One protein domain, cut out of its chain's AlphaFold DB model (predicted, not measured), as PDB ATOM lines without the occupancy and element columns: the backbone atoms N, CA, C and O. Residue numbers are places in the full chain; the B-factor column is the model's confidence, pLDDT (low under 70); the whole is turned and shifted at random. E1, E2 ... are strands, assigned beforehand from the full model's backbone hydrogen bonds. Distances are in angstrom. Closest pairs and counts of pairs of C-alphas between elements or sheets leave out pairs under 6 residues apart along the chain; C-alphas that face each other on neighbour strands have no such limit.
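AT A GLANCE: This is residues 219 to 313 of the 659 residues of the protein "Hypoth_Ymh domain-containing protein" of Burkholderia sp. Bp9131 (UniProt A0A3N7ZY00). A strongly twisted sheet of three bent strands, E1 to E3, has a small strand pair near each end of E1: E4 with E7 by its start and the hairpin E5 and E6 by its end. Two links, residues 272 to 285 and 300 to 308, run between these pairs along one side of the sheet. The 95 printed residues hold no named helix and seven strands, E1 to E7 in chain order; the sheet order is E1, E2, E3, antiparallel. The class is all strand, with 42 residues in named strands; the whole is compact, radius of gyration of the C-alphas 12.9 A, spanning 35 by 34 by 23 A.

IN THESE COORDINATES: E1, residues 219 to 226, begins at C-alpha 219 (105.219, 14.874, -5.568) and measures 16.7 A. E2, residues 242 to 250, measures 23.1 A, and E3, residues 253 to 261, 23.0 A. E4 is residues 269 to 271, E5 286 to 289, E6 295 to 299. E7, residues 309 to 312, ends at C-alpha 312 (95.373, 9.710, -4.628).

HOW THE PARTS SIT: E1, E2 and E3 form a meander, each strand the antiparallel neighbour of the one before; N 222 and O 245 are 2.9 A apart, N 246 and O 257 2.9 A. E2 bends by 57 degrees at residue 247. The closest C-alphas of E1 and E4, Glu 220 and Tyr 270, are 4.7 A apart. E4 and E7 are antiparallel, N 310 and O 270 at 2.8 A. In hairpin E5 and E6, N 288 and O 296 are 3.0 A apart. The closest C-alphas of E3 and E6, Ile 258 and Ala 298, are 6.6 A apart.

THE WHOLE: The C-alphas farthest apart, Lys 235 and Gly 251, are 36.8 A apart. The printed part has no cut. The links E1 to E2 and E4 to E5 are long. No printed residue is under 70 in pLDDT.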
ATOM      1  N   TYR A 219     105.663  13.618  -6.159       94.75
ATOM      2  CA  TYR A 219     105.219  14.874  -5.568       94.75
ATOM      3  C   TYR A 219     103.901  14.620  -4.840       94.75
ATOM      4  O   TYR A 219     102.834  14.618  -5.457       94.75
ATOM      5  N   GLU A 220     103.976  14.352  -3.535       95.75
ATOM      6  CA  GLU A 220     102.796  14.163  -2.685       95.75
ATOM      7  C   GLU A 220     102.408  15.501  -2.052       95.75
ATOM      8  O   GLU A 220     103.207  16.137  -1.364       95.75
ATOM      9  N   VAL A 221     101.172  15.947  -2.273       96.44
ATOM     10  CA  VAL A 221     100.634  17.143  -1.618       96.44
ATOM     11  C   VAL A 221     100.439  16.831  -0.138       96.44
ATOM     12  O   VAL A 221      99.612  15.994   0.225       96.44
ATOM     13  N   ILE A 222     101.169  17.527   0.732       96.06
ATOM     14  CA  ILE A 222     101.083  17.338   2.187       96.06
ATOM     15  C   ILE A 222     100.254  18.421   2.880       96.06
ATOM     16  O   ILE A 222      99.721  18.172   3.965       96.06
ATOM     17  N   ASP A 223     100.113  19.588   2.246       95.44
ATOM     18  CA  ASP A 223      99.250  20.685   2.686       95.44
ATOM     19  C   ASP A 223      98.855  21.581   1.497       95.44
ATOM     20  O   ASP A 223      99.585  21.676   0.510       95.44
ATOM     21  N   ALA A 224      97.696  22.232   1.556       95.62
ATOM     22  CA  ALA A 224      97.146  23.012   0.446       95.62
ATOM     23  C   ALA A 224      96.363  24.236   0.931       95.62
ATOM     24  O   ALA A 224      95.883  24.277   2.061       95.62
ATOM     25  N   ASN A 225      96.179  25.222   0.046       94.50
ATOM     26  CA  ASN A 225      95.537  26.509   0.352       94.50
ATOM     27  C   ASN A 225      96.279  27.319   1.433       94.50
ATOM     28  O   ASN A 225      95.671  28.070   2.201       94.50
ATOM     29  N   ILE A 226      97.604  27.183   1.478       95.94
ATOM     30  CA  ILE A 226      98.489  27.856   2.424       95.94
ATOM     31  C   ILE A 226      98.457  29.365   2.140       95.94
ATOM     32  O   ILE A 226      98.745  29.786   1.014       95.94
ATOM     33  N   PRO A 227      98.120  30.216   3.124       96.62
ATOM     34  CA  PRO A 227      98.226  31.659   2.966       96.62
ATOM     35  C   PRO A 227      99.674  32.090   2.704       96.62
ATOM     36  O   PRO A 227     100.586  31.714   3.439       96.62
ATOM     37  N   LEU A 228      99.857  32.918   1.677       97.44
ATOM     38  CA  LEU A 228     101.141  33.513   1.316       97.44
ATOM     39  C   LEU A 228     101.154  35.002   1.668       97.44
ATOM     40  O   LEU A 228     100.110  35.658   1.635       97.44
ATOM     41  N   TYR A 229     102.332  35.534   1.978       97.69
ATOM     42  CA  TYR A 229     102.525  36.911   2.426       97.69
ATOM     43  C   TYR A 229     103.626  37.616   1.635       97.69
ATOM     44  O   TYR A 229     104.597  36.986   1.219       97.69
ATOM     45  N   GLU A 230     103.478  38.925   1.446       96.25
ATOM     46  CA  GLU A 230     104.450  39.793   0.759       96.25
ATOM     47  C   GLU A 230     105.449  40.449   1.722       96.25
ATOM     48  O   GLU A 230     106.345  41.174   1.291       96.25
ATOM     49  N   ASP A 231     105.302  40.206   3.025       95.12
ATOM     50  CA  ASP A 231     106.126  40.793   4.073       95.12
ATOM     51  C   ASP A 231     106.608  39.756   5.097       95.12
ATOM     52  O   ASP A 231     105.919  38.788   5.425       95.12
ATOM     53  N   VAL A 232     107.776  40.032   5.682       93.06
ATOM     54  CA  VAL A 232     108.415  39.215   6.732       93.06
ATOM     55  C   VAL A 232     107.537  39.084   7.988       93.06
ATOM     56  O   VAL A 232     107.680  38.130   8.745       93.06
ATOM     57  N   GLY A 233     106.627  40.031   8.236       91.94
ATOM     58  CA  GLY A 233     105.738  40.019   9.399       91.94
ATOM     59  C   GLY A 233     104.477  39.170   9.220       91.94
ATOM     60  O   GLY A 233     103.740  38.974  10.190       91.94
ATOM     61  N   GLY A 234     104.205  38.681   8.006       92.69
ATOM     62  CA  GLY A 234     102.999  37.924   7.687       92.69
ATOM     63  C   GLY A 234     101.708  38.730   7.869       92.69
ATOM     64  O   GLY A 234     100.708  38.179   8.341       92.69
ATOM     65  N   LYS A 235     101.735  40.034   7.563       94.06
ATOM     66  CA  LYS A 235     100.590  40.953   7.704       94.06
ATOM     67  C   LYS A 235      99.897  41.240   6.372       94.06
ATOM     68  O   LYS A 235      98.673  41.348   6.333       94.06
ATOM     69  N   LEU A 236     100.660  41.354   5.291       96.31
ATOM     70  CA  LEU A 236     100.199  41.637   3.939       96.31
ATOM     71  C   LEU A 236     100.035  40.324   3.174       96.31
ATOM     72  O   LEU A 236     100.984  39.768   2.625       96.31
ATOM     73  N   ARG A 237      98.810  39.796   3.178       96.25
ATOM     74  CA  ARG A 237      98.475  38.543   2.496       96.25
ATOM     75  C   ARG A 237      98.399  38.747   0.978       96.25
ATOM     76  O   ARG A 237      97.734  39.671   0.518       96.25
ATOM     77  N   ARG A 238      98.990  37.825   0.214       94.62
ATOM     78  CA  ARG A 238      98.792  37.703  -1.237       94.62
ATOM     79  C   ARG A 238      97.364  37.248  -1.547       94.62
ATOM     80  O   ARG A 238      96.866  36.300  -0.938       94.62
ATOM     81  N   LEU A 239      96.708  37.924  -2.488       93.75
ATOM     82  CA  LEU A 239      95.326  37.630  -2.906       93.75
ATOM     83  C   LEU A 239      95.240  37.007  -4.306       93.75
ATOM     84  O   LEU A 239      94.195  36.504  -4.701       93.75
ATOM     85  N   ASP A 240      96.333  37.052  -5.059       91.31
ATOM     86  CA  ASP A 240      96.446  36.606  -6.446       91.31
ATOM     87  C   ASP A 240      96.796  35.115  -6.587       91.31
ATOM     88  O   ASP A 240      96.658  34.545  -7.675       91.31
ATOM     89  N   CYS A 241      97.256  34.485  -5.504       94.88
ATOM     90  CA  CYS A 241      97.575  33.064  -5.428       94.88
ATOM     91  C   CYS A 241      97.555  32.552  -3.979       94.88
ATOM     92  O   CYS A 241      97.557  33.321  -3.015       94.88
ATOM     93  N   THR A 242      97.558  31.229  -3.831       96.75
ATOM     94  CA  THR A 242      97.821  30.542  -2.559       96.75
ATOM     95  C   THR A 242      99.015  29.611  -2.711       96.75
ATOM     96  O   THR A 242      99.481  29.374  -3.822       96.75
ATOM     97  N   GLY A 243      99.543  29.108  -1.601       96.25
ATOM     98  CA  GLY A 243     100.576  28.085  -1.595       96.25
ATOM     99  C   GLY A 243      99.985  26.686  -1.471       96.25
ATOM    100  O   GLY A 243      98.937  26.483  -0.856       96.25
ATOM    101  N   PHE A 244     100.698  25.700  -1.984       96.69
ATOM    102  CA  PHE A 244     100.548  24.310  -1.569       96.69
ATOM    103  C   PHE A 244     101.934  23.734  -1.294       96.69
ATOM    104  O   PHE A 244     102.922  24.159  -1.899       96.69
ATOM    105  N   MET A 245     102.005  22.828  -0.326       96.12
ATOM    106  CA  MET A 245     103.231  22.174   0.102       96.12
ATOM    107  C   MET A 245     103.248  20.750  -0.427       96.12
ATOM    108  O   MET A 245     102.283  19.996  -0.272       96.12
ATOM    109  N   VAL A 246     104.380  20.384  -1.005       95.19
ATOM    110  CA  VAL A 246     104.636  19.072  -1.571       95.19
ATOM    111  C   VAL A 246     105.837  18.462  -0.867       95.19
ATOM    112  O   VAL A 246     106.866  19.122  -0.718       95.19
ATOM    113  N   GLU A 247     105.720  17.200  -0.463       94.06
ATOM    114  CA  GLU A 247     106.893  16.362  -0.237       94.06
ATOM    115  C   GLU A 247     107.356  15.847  -1.600       94.06
ATOM    116  O   GLU A 247     106.683  15.044  -2.253       94.06
ATOM    117  N   ALA A 248     108.471  16.399  -2.069       91.69
ATOM    118  CA  ALA A 248     109.077  16.029  -3.330       91.69
ATOM    119  C   ALA A 248     110.144  14.966  -3.071       91.69
ATOM    120  O   ALA A 248     111.027  15.170  -2.241       91.69
ATOM    121  N   ASN A 249     110.085  13.859  -3.803       88.50
ATOM    122  CA  ASN A 249     111.196  12.941  -3.985       88.50
ATOM    123  C   ASN A 249     111.740  13.169  -5.394       88.50
ATOM    124  O   ASN A 249     111.097  12.759  -6.351       88.50
ATOM    125  N   GLU A 250     112.877  13.849  -5.536       85.69
ATOM    126  CA  GLU A 250     113.493  14.109  -6.843       85.69
ATOM    127  C   GLU A 250     114.804  13.337  -6.974       85.69
ATOM    128  O   GLU A 250     115.811  13.677  -6.344       85.69
ATOM    129  N   GLY A 251     114.796  12.276  -7.786       75.88
ATOM    130  CA  GLY A 251     115.950  11.396  -7.967       75.88
ATOM    131  C   GLY A 251     116.499  10.850  -6.644       75.88
ATOM    132  O   GLY A 251     117.711  10.876  -6.440       75.88
ATOM    133  N   GLY A 252     115.611  10.440  -5.731       76.12
ATOM    134  CA  GLY A 252     115.941   9.882  -4.412       76.12
ATOM    135  C   GLY A 252     116.024  10.911  -3.281       76.12
ATOM    136  O   GLY A 252     116.133  10.536  -2.113       76.12
ATOM    137  N   LYS A 253     115.964  12.210  -3.595       78.38
ATOM    138  CA  LYS A 253     116.077  13.283  -2.600       78.38
ATOM    139  C   LYS A 253     114.711  13.716  -2.118       78.38
ATOM    140  O   LYS A 253     113.973  14.354  -2.864       78.38
ATOM    141  N   VAL A 254     114.433  13.443  -0.849       83.94
ATOM    142  CA  VAL A 254     113.206  13.885  -0.187       83.94
ATOM    143  C   VAL A 254     113.403  15.270   0.430       83.94
ATOM    144  O   VAL A 254     114.354  15.501   1.186       83.94
ATOM    145  N   PHE A 255     112.526  16.211   0.093       86.50
ATOM    146  CA  PHE A 255     112.475  17.542   0.698       86.50
ATOM    147  C   PHE A 255     111.092  18.167   0.539       86.50
ATOM    148  O   PHE A 255     110.297  17.770  -0.313       86.50
ATOM    149  N   LEU A 256     110.818  19.177   1.362       91.00
ATOM    150  CA  LEU A 256     109.586  19.942   1.264       91.00
ATOM    151  C   LEU A 256     109.755  21.098   0.285       91.00
ATOM    152  O   LEU A 256     110.771  21.795   0.284       91.00
ATOM    153  N   ARG A 257     108.737  21.322  -0.541       90.25
ATOM    154  CA  ARG A 257     108.669  22.453  -1.462       90.25
ATOM    155  C   ARG A 257     107.300  23.103  -1.361       90.25
ATOM    156  O   ARG A 257     106.284  22.442  -1.557       90.25
ATOM    157  N   ILE A 258     107.284  24.410  -1.123       93.50
ATOM    158  CA  ILE A 258     106.083  25.229  -1.264       93.50
ATOM    159  C   ILE A 258     106.084  25.885  -2.644       93.50
ATOM    160  O   ILE A 258     107.104  26.419  -3.080       93.50
ATOM    161  N   GLN A 259     104.953  25.832  -3.342       95.12
ATOM    162  CA  GLN A 259     104.785  26.442  -4.661       95.12
ATOM    163  C   GLN A 259     103.535  27.329  -4.684       95.12
ATOM    164  O   GLN A 259     102.527  26.968  -4.067       95.12
ATOM    165  N   PRO A 260     103.562  28.476  -5.386       96.75
ATOM    166  CA  PRO A 260     102.372  29.289  -5.575       96.75
ATOM    167  C   PRO A 260     101.476  28.672  -6.651       96.75
ATOM    168  O   PRO A 260     101.950  28.222  -7.693       96.75
ATOM    169  N   THR A 261     100.168  28.689  -6.432       96.69
ATOM    170  CA  THR A 261      99.176  28.177  -7.376       96.69
ATOM    171  C   THR A 261      97.860  28.949  -7.305       96.69
ATOM    172  O   THR A 261      97.558  29.650  -6.333       96.69
ATOM    173  N   ARG A 262      97.058  28.797  -8.360       94.38
ATOM    174  CA  ARG A 262      95.634  29.156  -8.407       94.38
ATOM    175  C   ARG A 262      94.720  27.928  -8.491       94.38
ATOM    176  O   ARG A 262      93.504  28.089  -8.496       94.38
ATOM    177  N   GLY A 263      95.295  26.728  -8.598       93.69
ATOM    178  CA  GLY A 263      94.559  25.469  -8.621       93.69
ATOM    179  C   GLY A 263      94.111  25.025  -7.229       93.69
ATOM    180  O   GLY A 263      94.565  25.549  -6.212       93.69
ATOM    181  N   THR A 264      93.232  24.024  -7.196       94.50
ATOM    182  CA  THR A 264      92.731  23.415  -5.958       94.50
ATOM    183  C   THR A 264      93.329  22.026  -5.792       94.50
ATOM    184  O   THR A 264      93.072  21.144  -6.609       94.50
ATOM    185  N   TYR A 265      94.064  21.824  -4.700       96.25
ATOM    186  CA  TYR A 265      94.710  20.555  -4.359       96.25
ATOM    187  C   TYR A 265      94.303  20.094  -2.961       96.25
ATOM    188  O   TYR A 265      93.859  20.893  -2.130       96.25
ATOM    189  N   LYS A 266      94.447  18.796  -2.698       95.06
ATOM    190  CA  LYS A 266      94.138  18.170  -1.412       95.06
ATOM    191  C   LYS A 266      95.326  17.364  -0.915       95.06
ATOM    192  O   LYS A 266      96.048  16.752  -1.697       95.06
ATOM    193  N   LYS A 267      95.475  17.321   0.407       94.94
ATOM    194  CA  LYS A 267      96.448  16.458   1.072       94.94
ATOM    195  C   LYS A 267      96.252  14.992   0.661       94.94
ATOM    196  O   LYS A 267      95.121  14.513   0.665       94.94
ATOM    197  N   GLY A 268      97.346  14.300   0.349       92.94
ATOM    198  CA  GLY A 268      97.366  12.900  -0.092       92.94
ATOM    199  C   GLY A 268      97.192  12.697  -1.602       92.94
ATOM    200  O   GLY A 268      97.190  11.555  -2.060       92.94
ATOM    201  N   GLN A 269      97.044  13.777  -2.379       95.50
ATOM    202  CA  GLN A 269      97.079  13.710  -3.841       95.50
ATOM    203  C   GLN A 269      98.517  13.651  -4.346       95.50
ATOM    204  O   GLN A 269      99.383  14.376  -3.855       95.50
ATOM    205  N   TYR A 270      98.749  12.850  -5.384       96.31
ATOM    206  CA  TYR A 270      99.966  12.937  -6.179       96.31
ATOM    207  C   TYR A 270      99.752  13.879  -7.348       96.31
ATOM    208  O   TYR A 270      98.719  13.838  -8.025       96.31
ATOM    209  N   VAL A 271     100.753  14.710  -7.605       96.19
ATOM    210  CA  VAL A 271     100.735  15.676  -8.700       96.19
ATOM    211  C   VAL A 271     101.976  15.522  -9.579       96.19
ATOM    212  O   VAL A 271     102.970  14.924  -9.179       96.19
ATOM    213  N   SER A 272     101.932  16.020 -10.811       95.19
ATOM    214  CA  SER A 272     103.137  16.150 -11.636       95.19
ATOM    215  C   SER A 272     104.014  17.321 -11.161       95.19
ATOM    216  O   SER A 272     103.553  18.192 -10.432       95.19
ATOM    217  N   HIS A 273     105.282  17.385 -11.585       92.19
ATOM    218  CA  HIS A 273     106.165  18.515 -11.240       92.19
ATOM    219  C   HIS A 273     105.637  19.871 -11.753       92.19
ATOM    220  O   HIS A 273     105.727  20.878 -11.059       92.19
ATOM    221  N   GLY A 274     105.098  19.882 -12.976       92.31
ATOM    222  CA  GLY A 274     104.453  21.021 -13.641       92.31
ATOM    223  C   GLY A 274     103.198  20.559 -14.396       92.31
ATOM    224  O   GLY A 274     102.796  19.410 -14.211       92.31
ATOM    225  N   PRO A 275     102.578  21.371 -15.268       95.31
ATOM    226  CA  PRO A 275     103.110  22.585 -15.895       95.31
ATOM    227  C   PRO A 275     103.241  23.800 -14.964       95.31
ATOM    228  O   PRO A 275     102.658  23.849 -13.883       95.31
ATOM    229  N   PHE A 276     104.012  24.790 -15.426       94.50
ATOM    230  CA  PHE A 276     104.175  26.103 -14.795       94.50
ATOM    231  C   PHE A 276     103.740  27.206 -15.772       94.50
ATOM    232  O   PHE A 276     103.980  27.101 -16.975       94.50
ATOM    233  N   GLU A 277     103.112  28.267 -15.269       93.00
ATOM    234  CA  GLU A 277     102.588  29.375 -16.080       93.00
ATOM    235  C   GLU A 277     103.665  30.440 -16.360       93.00
ATOM    236  O   GLU A 277     103.713  31.482 -15.705       93.00
ATOM    237  N   PHE A 278     104.536  30.195 -17.343       90.44
ATOM    238  CA  PHE A 278     105.631  31.117 -17.698       90.44
ATOM    239  C   PHE A 278     105.186  32.405 -18.414       90.44
ATOM    240  O   PHE A 278     105.934  33.379 -18.425       90.44
ATOM    241  N   ASP A 279     103.968  32.450 -18.960       89.50
ATOM    242  CA  ASP A 279     103.436  33.614 -19.693       89.50
ATOM    243  C   ASP A 279     102.982  34.763 -18.772       89.50
ATOM    244  O   ASP A 279     102.396  35.754 -19.216       89.50
ATOM    245  N   ARG A 280     103.206  34.632 -17.461       84.00
ATOM    246  CA  ARG A 280     102.817  35.611 -16.443       84.00
ATOM    247  C   ARG A 280     104.032  36.114 -15.669       84.00
ATOM    248  O   ARG A 280     105.021  35.392 -15.547       84.00
ATOM    249  N   PRO A 281     103.964  37.334 -15.100       88.12
ATOM    250  CA  PRO A 281     105.004  37.819 -14.204       88.12
ATOM    251  C   PRO A 281     105.243  36.834 -13.058       88.12
ATOM    252  O   PRO A 281     104.291  36.323 -12.463       88.12
ATOM    253  N   ALA A 282     106.513  36.591 -12.741       92.00
ATOM    254  CA  ALA A 282     106.874  35.759 -11.605       92.00
ATOM    255  C   ALA A 282     106.350  36.376 -10.300       92.00
ATOM    256  O   ALA A 282     106.376  37.594 -10.103       92.00
ATOM    257  N   ILE A 283     105.918  35.516  -9.383       94.19
ATOM    258  CA  ILE A 283     105.566  35.901  -8.024       94.19
ATOM    259  C   ILE A 283     106.852  36.324  -7.327       94.19
ATOM    260  O   ILE A 283     107.811  35.552  -7.263       94.19
ATOM    261  N   GLY A 284     106.881  37.557  -6.829       93.31
ATOM    262  CA  GLY A 284     108.033  38.099  -6.120       93.31
ATOM    263  C   GLY A 284     108.269  37.430  -4.767       93.31
ATOM    264  O   GLY A 284     107.644  36.424  -4.410       93.31
ATOM    265  N   LYS A 285     109.162  38.034  -3.984       95.44
ATOM    266  CA  LYS A 285     109.544  37.545  -2.661       95.44
ATOM    267  C   LYS A 285     108.316  37.272  -1.792       95.44
ATOM    268  O   LYS A 285     107.361  38.055  -1.789       95.44
ATOM    269  N   THR A 286     108.311  36.115  -1.138       96.31
ATOM    270  CA  THR A 286     107.121  35.579  -0.473       96.31
ATOM    271  C   THR A 286     107.483  34.826   0.800       96.31
ATOM    272  O   THR A 286     108.516  34.162   0.872       96.31
ATOM    273  N   TRP A 287     106.589  34.904   1.784       96.12
ATOM    274  CA  TRP A 287     106.648  34.187   3.054       96.12
ATOM    275  C   TRP A 287     105.374  33.376   3.284       96.12
ATOM    276  O   TRP A 287     104.327  33.660   2.700       96.12
ATOM    277  N   PHE A 288     105.448  32.388   4.168       95.56
ATOM    278  CA  PHE A 288     104.298  31.610   4.620       95.56
ATOM    279  C   PHE A 288     104.360  31.397   6.129       95.56
ATOM    280  O   PHE A 288     105.418  31.520   6.748       95.56
ATOM    281  N   ARG A 289     103.209  31.084   6.726       94.00
ATOM    282  CA  ARG A 289     103.135  30.700   8.134       94.00
ATOM    283  C   ARG A 289     103.245  29.188   8.240       94.00
ATOM    284  O   ARG A 289     102.430  28.482   7.652       94.00
ATOM    285  N   SER A 290     104.240  28.701   8.969       89.38
ATOM    286  CA  SER A 290     104.413  27.269   9.190       89.38
ATOM    287  C   SER A 290     103.369  26.729  10.186       89.38
ATOM    288  O   SER A 290     102.651  27.492  10.842       89.38
ATOM    289  N   ALA A 291     103.318  25.405  10.355       85.31
ATOM    290  CA  ALA A 291     102.423  24.750  11.312       85.31
ATOM    291  C   ALA A 291     102.666  25.165  12.779       85.31
ATOM    292  O   ALA A 291     101.747  25.089  13.591       85.31
ATOM    293  N   ASN A 292     103.878  25.624  13.126       89.00
ATOM    294  CA  ASN A 292     104.208  26.109  14.473       89.00
ATOM    295  C   ASN A 292     103.875  27.606  14.676       89.00
ATOM    296  O   ASN A 292     104.057  28.136  15.770       89.00
ATOM    297  N   GLY A 293     103.381  28.289  13.636       89.62
ATOM    298  CA  GLY A 293     102.993  29.701  13.669       89.62
ATOM    299  C   GLY A 293     104.082  30.695  13.246       89.62
ATOM    300  O   GLY A 293     103.764  31.877  13.083       89.62
ATOM    301  N   GLU A 294     105.318  30.247  13.024       92.50
ATOM    302  CA  GLU A 294     106.443  31.065  12.559       92.50
ATOM    303  C   GLU A 294     106.263  31.520  11.103       92.50
ATOM    304  O   GLU A 294     105.733  30.779  10.271       92.50
ATOM    305  N   ILE A 295     106.705  32.742  10.789       93.19
ATOM    306  CA  ILE A 295     106.756  33.242   9.410       93.19
ATOM    307  C   ILE A 295     108.109  32.890   8.799       93.19
ATOM    308  O   ILE A 295     109.138  33.417   9.214       93.19
ATOM    309  N   LEU A 296     108.089  32.026   7.787       91.62
ATOM    310  CA  LEU A 296     109.279  31.540   7.099       91.62
ATOM    311  C   LEU A 296     109.325  32.061   5.657       91.62
ATOM    312  O   LEU A 296     108.275  32.200   5.018       91.62
ATOM    313  N   PRO A 297     110.522  32.354   5.117       91.25
ATOM    314  CA  PRO A 297     110.665  32.669   3.704       91.25
ATOM    315  C   PRO A 297     110.271  31.452   2.862       91.25
ATOM    316  O   PRO A 297     110.693  30.330   3.136       91.25
ATOM    317  N   ALA A 298     109.464  31.688   1.833       90.69
ATOM    318  CA  ALA A 298     109.079  30.676   0.861       90.69
ATOM    319  C   ALA A 298     110.043  30.699  -0.338       90.69
ATOM    320  O   ALA A 298     110.642  29.681  -0.675       90.69
ATOM    321  N   TRP A 299     110.220  31.874  -0.956       90.19
ATOM    322  CA  TRP A 299     111.114  32.102  -2.098       90.19
ATOM    323  C   TRP A 299     111.382  33.599  -2.319       90.19
ATOM    324  O   TRP A 299     110.633  34.451  -1.837       90.19
ATOM    325  N   ASP A 300     112.410  33.919  -3.114       89.19
ATOM    326  CA  ASP A 300     112.649  35.275  -3.639       89.19
ATOM    327  C   ASP A 300     111.914  35.538  -4.963       89.19
ATOM    328  O   ASP A 300     111.478  36.659  -5.222       89.19
ATOM    329  N   SER A 301     111.733  34.507  -5.791       91.38
ATOM    330  CA  SER A 301     110.894  34.552  -6.989       91.38
ATOM    331  C   SER A 301     110.404  33.148  -7.351       91.38
ATOM    332  O   SER A 301     111.157  32.187  -7.202       91.38
ATOM    333  N   SER A 302     109.158  33.018  -7.813       93.75
ATOM    334  CA  SER A 302     108.595  31.743  -8.276       93.75
ATOM    335  C   SER A 302     107.576  31.937  -9.394       93.75
ATOM    336  O   SER A 302     106.835  32.915  -9.418       93.75
ATOM    337  N   VAL A 303     107.488  30.962 -10.295       95.19
ATOM    338  CA  VAL A 303     106.416  30.870 -11.298       95.19
ATOM    339  C   VAL A 303     105.206  30.157 -10.684       95.19
ATOM    340  O   VAL A 303     105.375  29.332  -9.784       95.19
ATOM    341  N   LEU A 304     103.992  30.485 -11.143       95.31
ATOM    342  CA  LEU A 304     102.771  29.779 -10.742       95.31
ATOM    343  C   LEU A 304     102.812  28.330 -11.233       95.31
ATOM    344  O   LEU A 304     103.010  28.071 -12.419       95.31
ATOM    345  N   ALA A 305     102.597  27.394 -10.317       96.31
ATOM    346  CA  ALA A 305     102.488  25.979 -10.613       96.31
ATOM    347  C   ALA A 305     101.019  25.609 -10.871       96.31
ATOM    348  O   ALA A 305     100.125  25.982 -10.106       96.31
ATOM    349  N   ALA A 306     100.784  24.854 -11.939       95.69
ATOM    350  CA  ALA A 306      99.487  24.286 -12.292       95.69
ATOM    351  C   ALA A 306      99.624  22.779 -12.573       95.69
ATOM    352  O   ALA A 306      99.284  22.324 -13.666       95.69
ATOM    353  N   PRO A 307     100.180  21.987 -11.637       96.81
ATOM    354  CA  PRO A 307     100.442  20.584 -11.894       96.81
ATOM    355  C   PRO A 307      99.157  19.770 -12.074       96.81
ATOM    356  O   PRO A 307      98.111  20.074 -11.489       96.81
ATOM    357  N   ASN A 308      99.267  18.707 -12.869       96.75
ATOM    358  CA  ASN A 308      98.196  17.746 -13.097       96.75
ATOM    359  C   ASN A 308      98.050  16.831 -11.880       96.75
ATOM    360  O   ASN A 308      99.052  16.393 -11.313       96.75
ATOM    361  N   ILE A 309      96.813  16.494 -11.516       96.31
ATOM    362  CA  ILE A 309      96.536  15.472 -10.500       96.31
ATOM    363  C   ILE A 309      96.732  14.098 -11.146       96.31
ATOM    364  O   ILE A 309      96.072  13.775 -12.132       96.31
ATOM    365  N   LEU A 310      97.638  13.301 -10.583       94.94
ATOM    366  CA  LEU A 310      97.943  11.941 -11.037       94.94
ATOM    367  C   LEU A 310      97.065  10.892 -10.339       94.94
ATOM    368  O   LEU A 310      96.858   9.800 -10.860       94.94
ATOM    369  N   GLY A 311      96.544  11.231  -9.160       93.94
ATOM    370  CA  GLY A 311      95.635  10.401  -8.379       93.94
ATOM    371  C   GLY A 311      95.809  10.626  -6.883       93.94
ATOM    372  O   GLY A 311      96.362  11.640  -6.454       93.94
ATOM    373  N   GLU A 312      95.320   9.682  -6.091       91.25
ATOM    374  CA  GLU A 312      95.373   9.710  -4.628       91.25
ATOM    375  C   GLU A 312      96.154   8.502  -4.113       91.25
ATOM    376  O   GLU A 312      96.264   7.485  -4.800       91.25
ATOM    377  N   ARG A 313      96.690   8.604  -2.894       85.81
ATOM    378  CA  ARG A 313      97.399   7.496  -2.250       85.81
ATOM    379  C   ARG A 313      96.517   6.244  -2.163       85.81
ATOM    380  O   ARG A 313      95.521   6.221  -1.439       85.81
TER     381      ARG A 313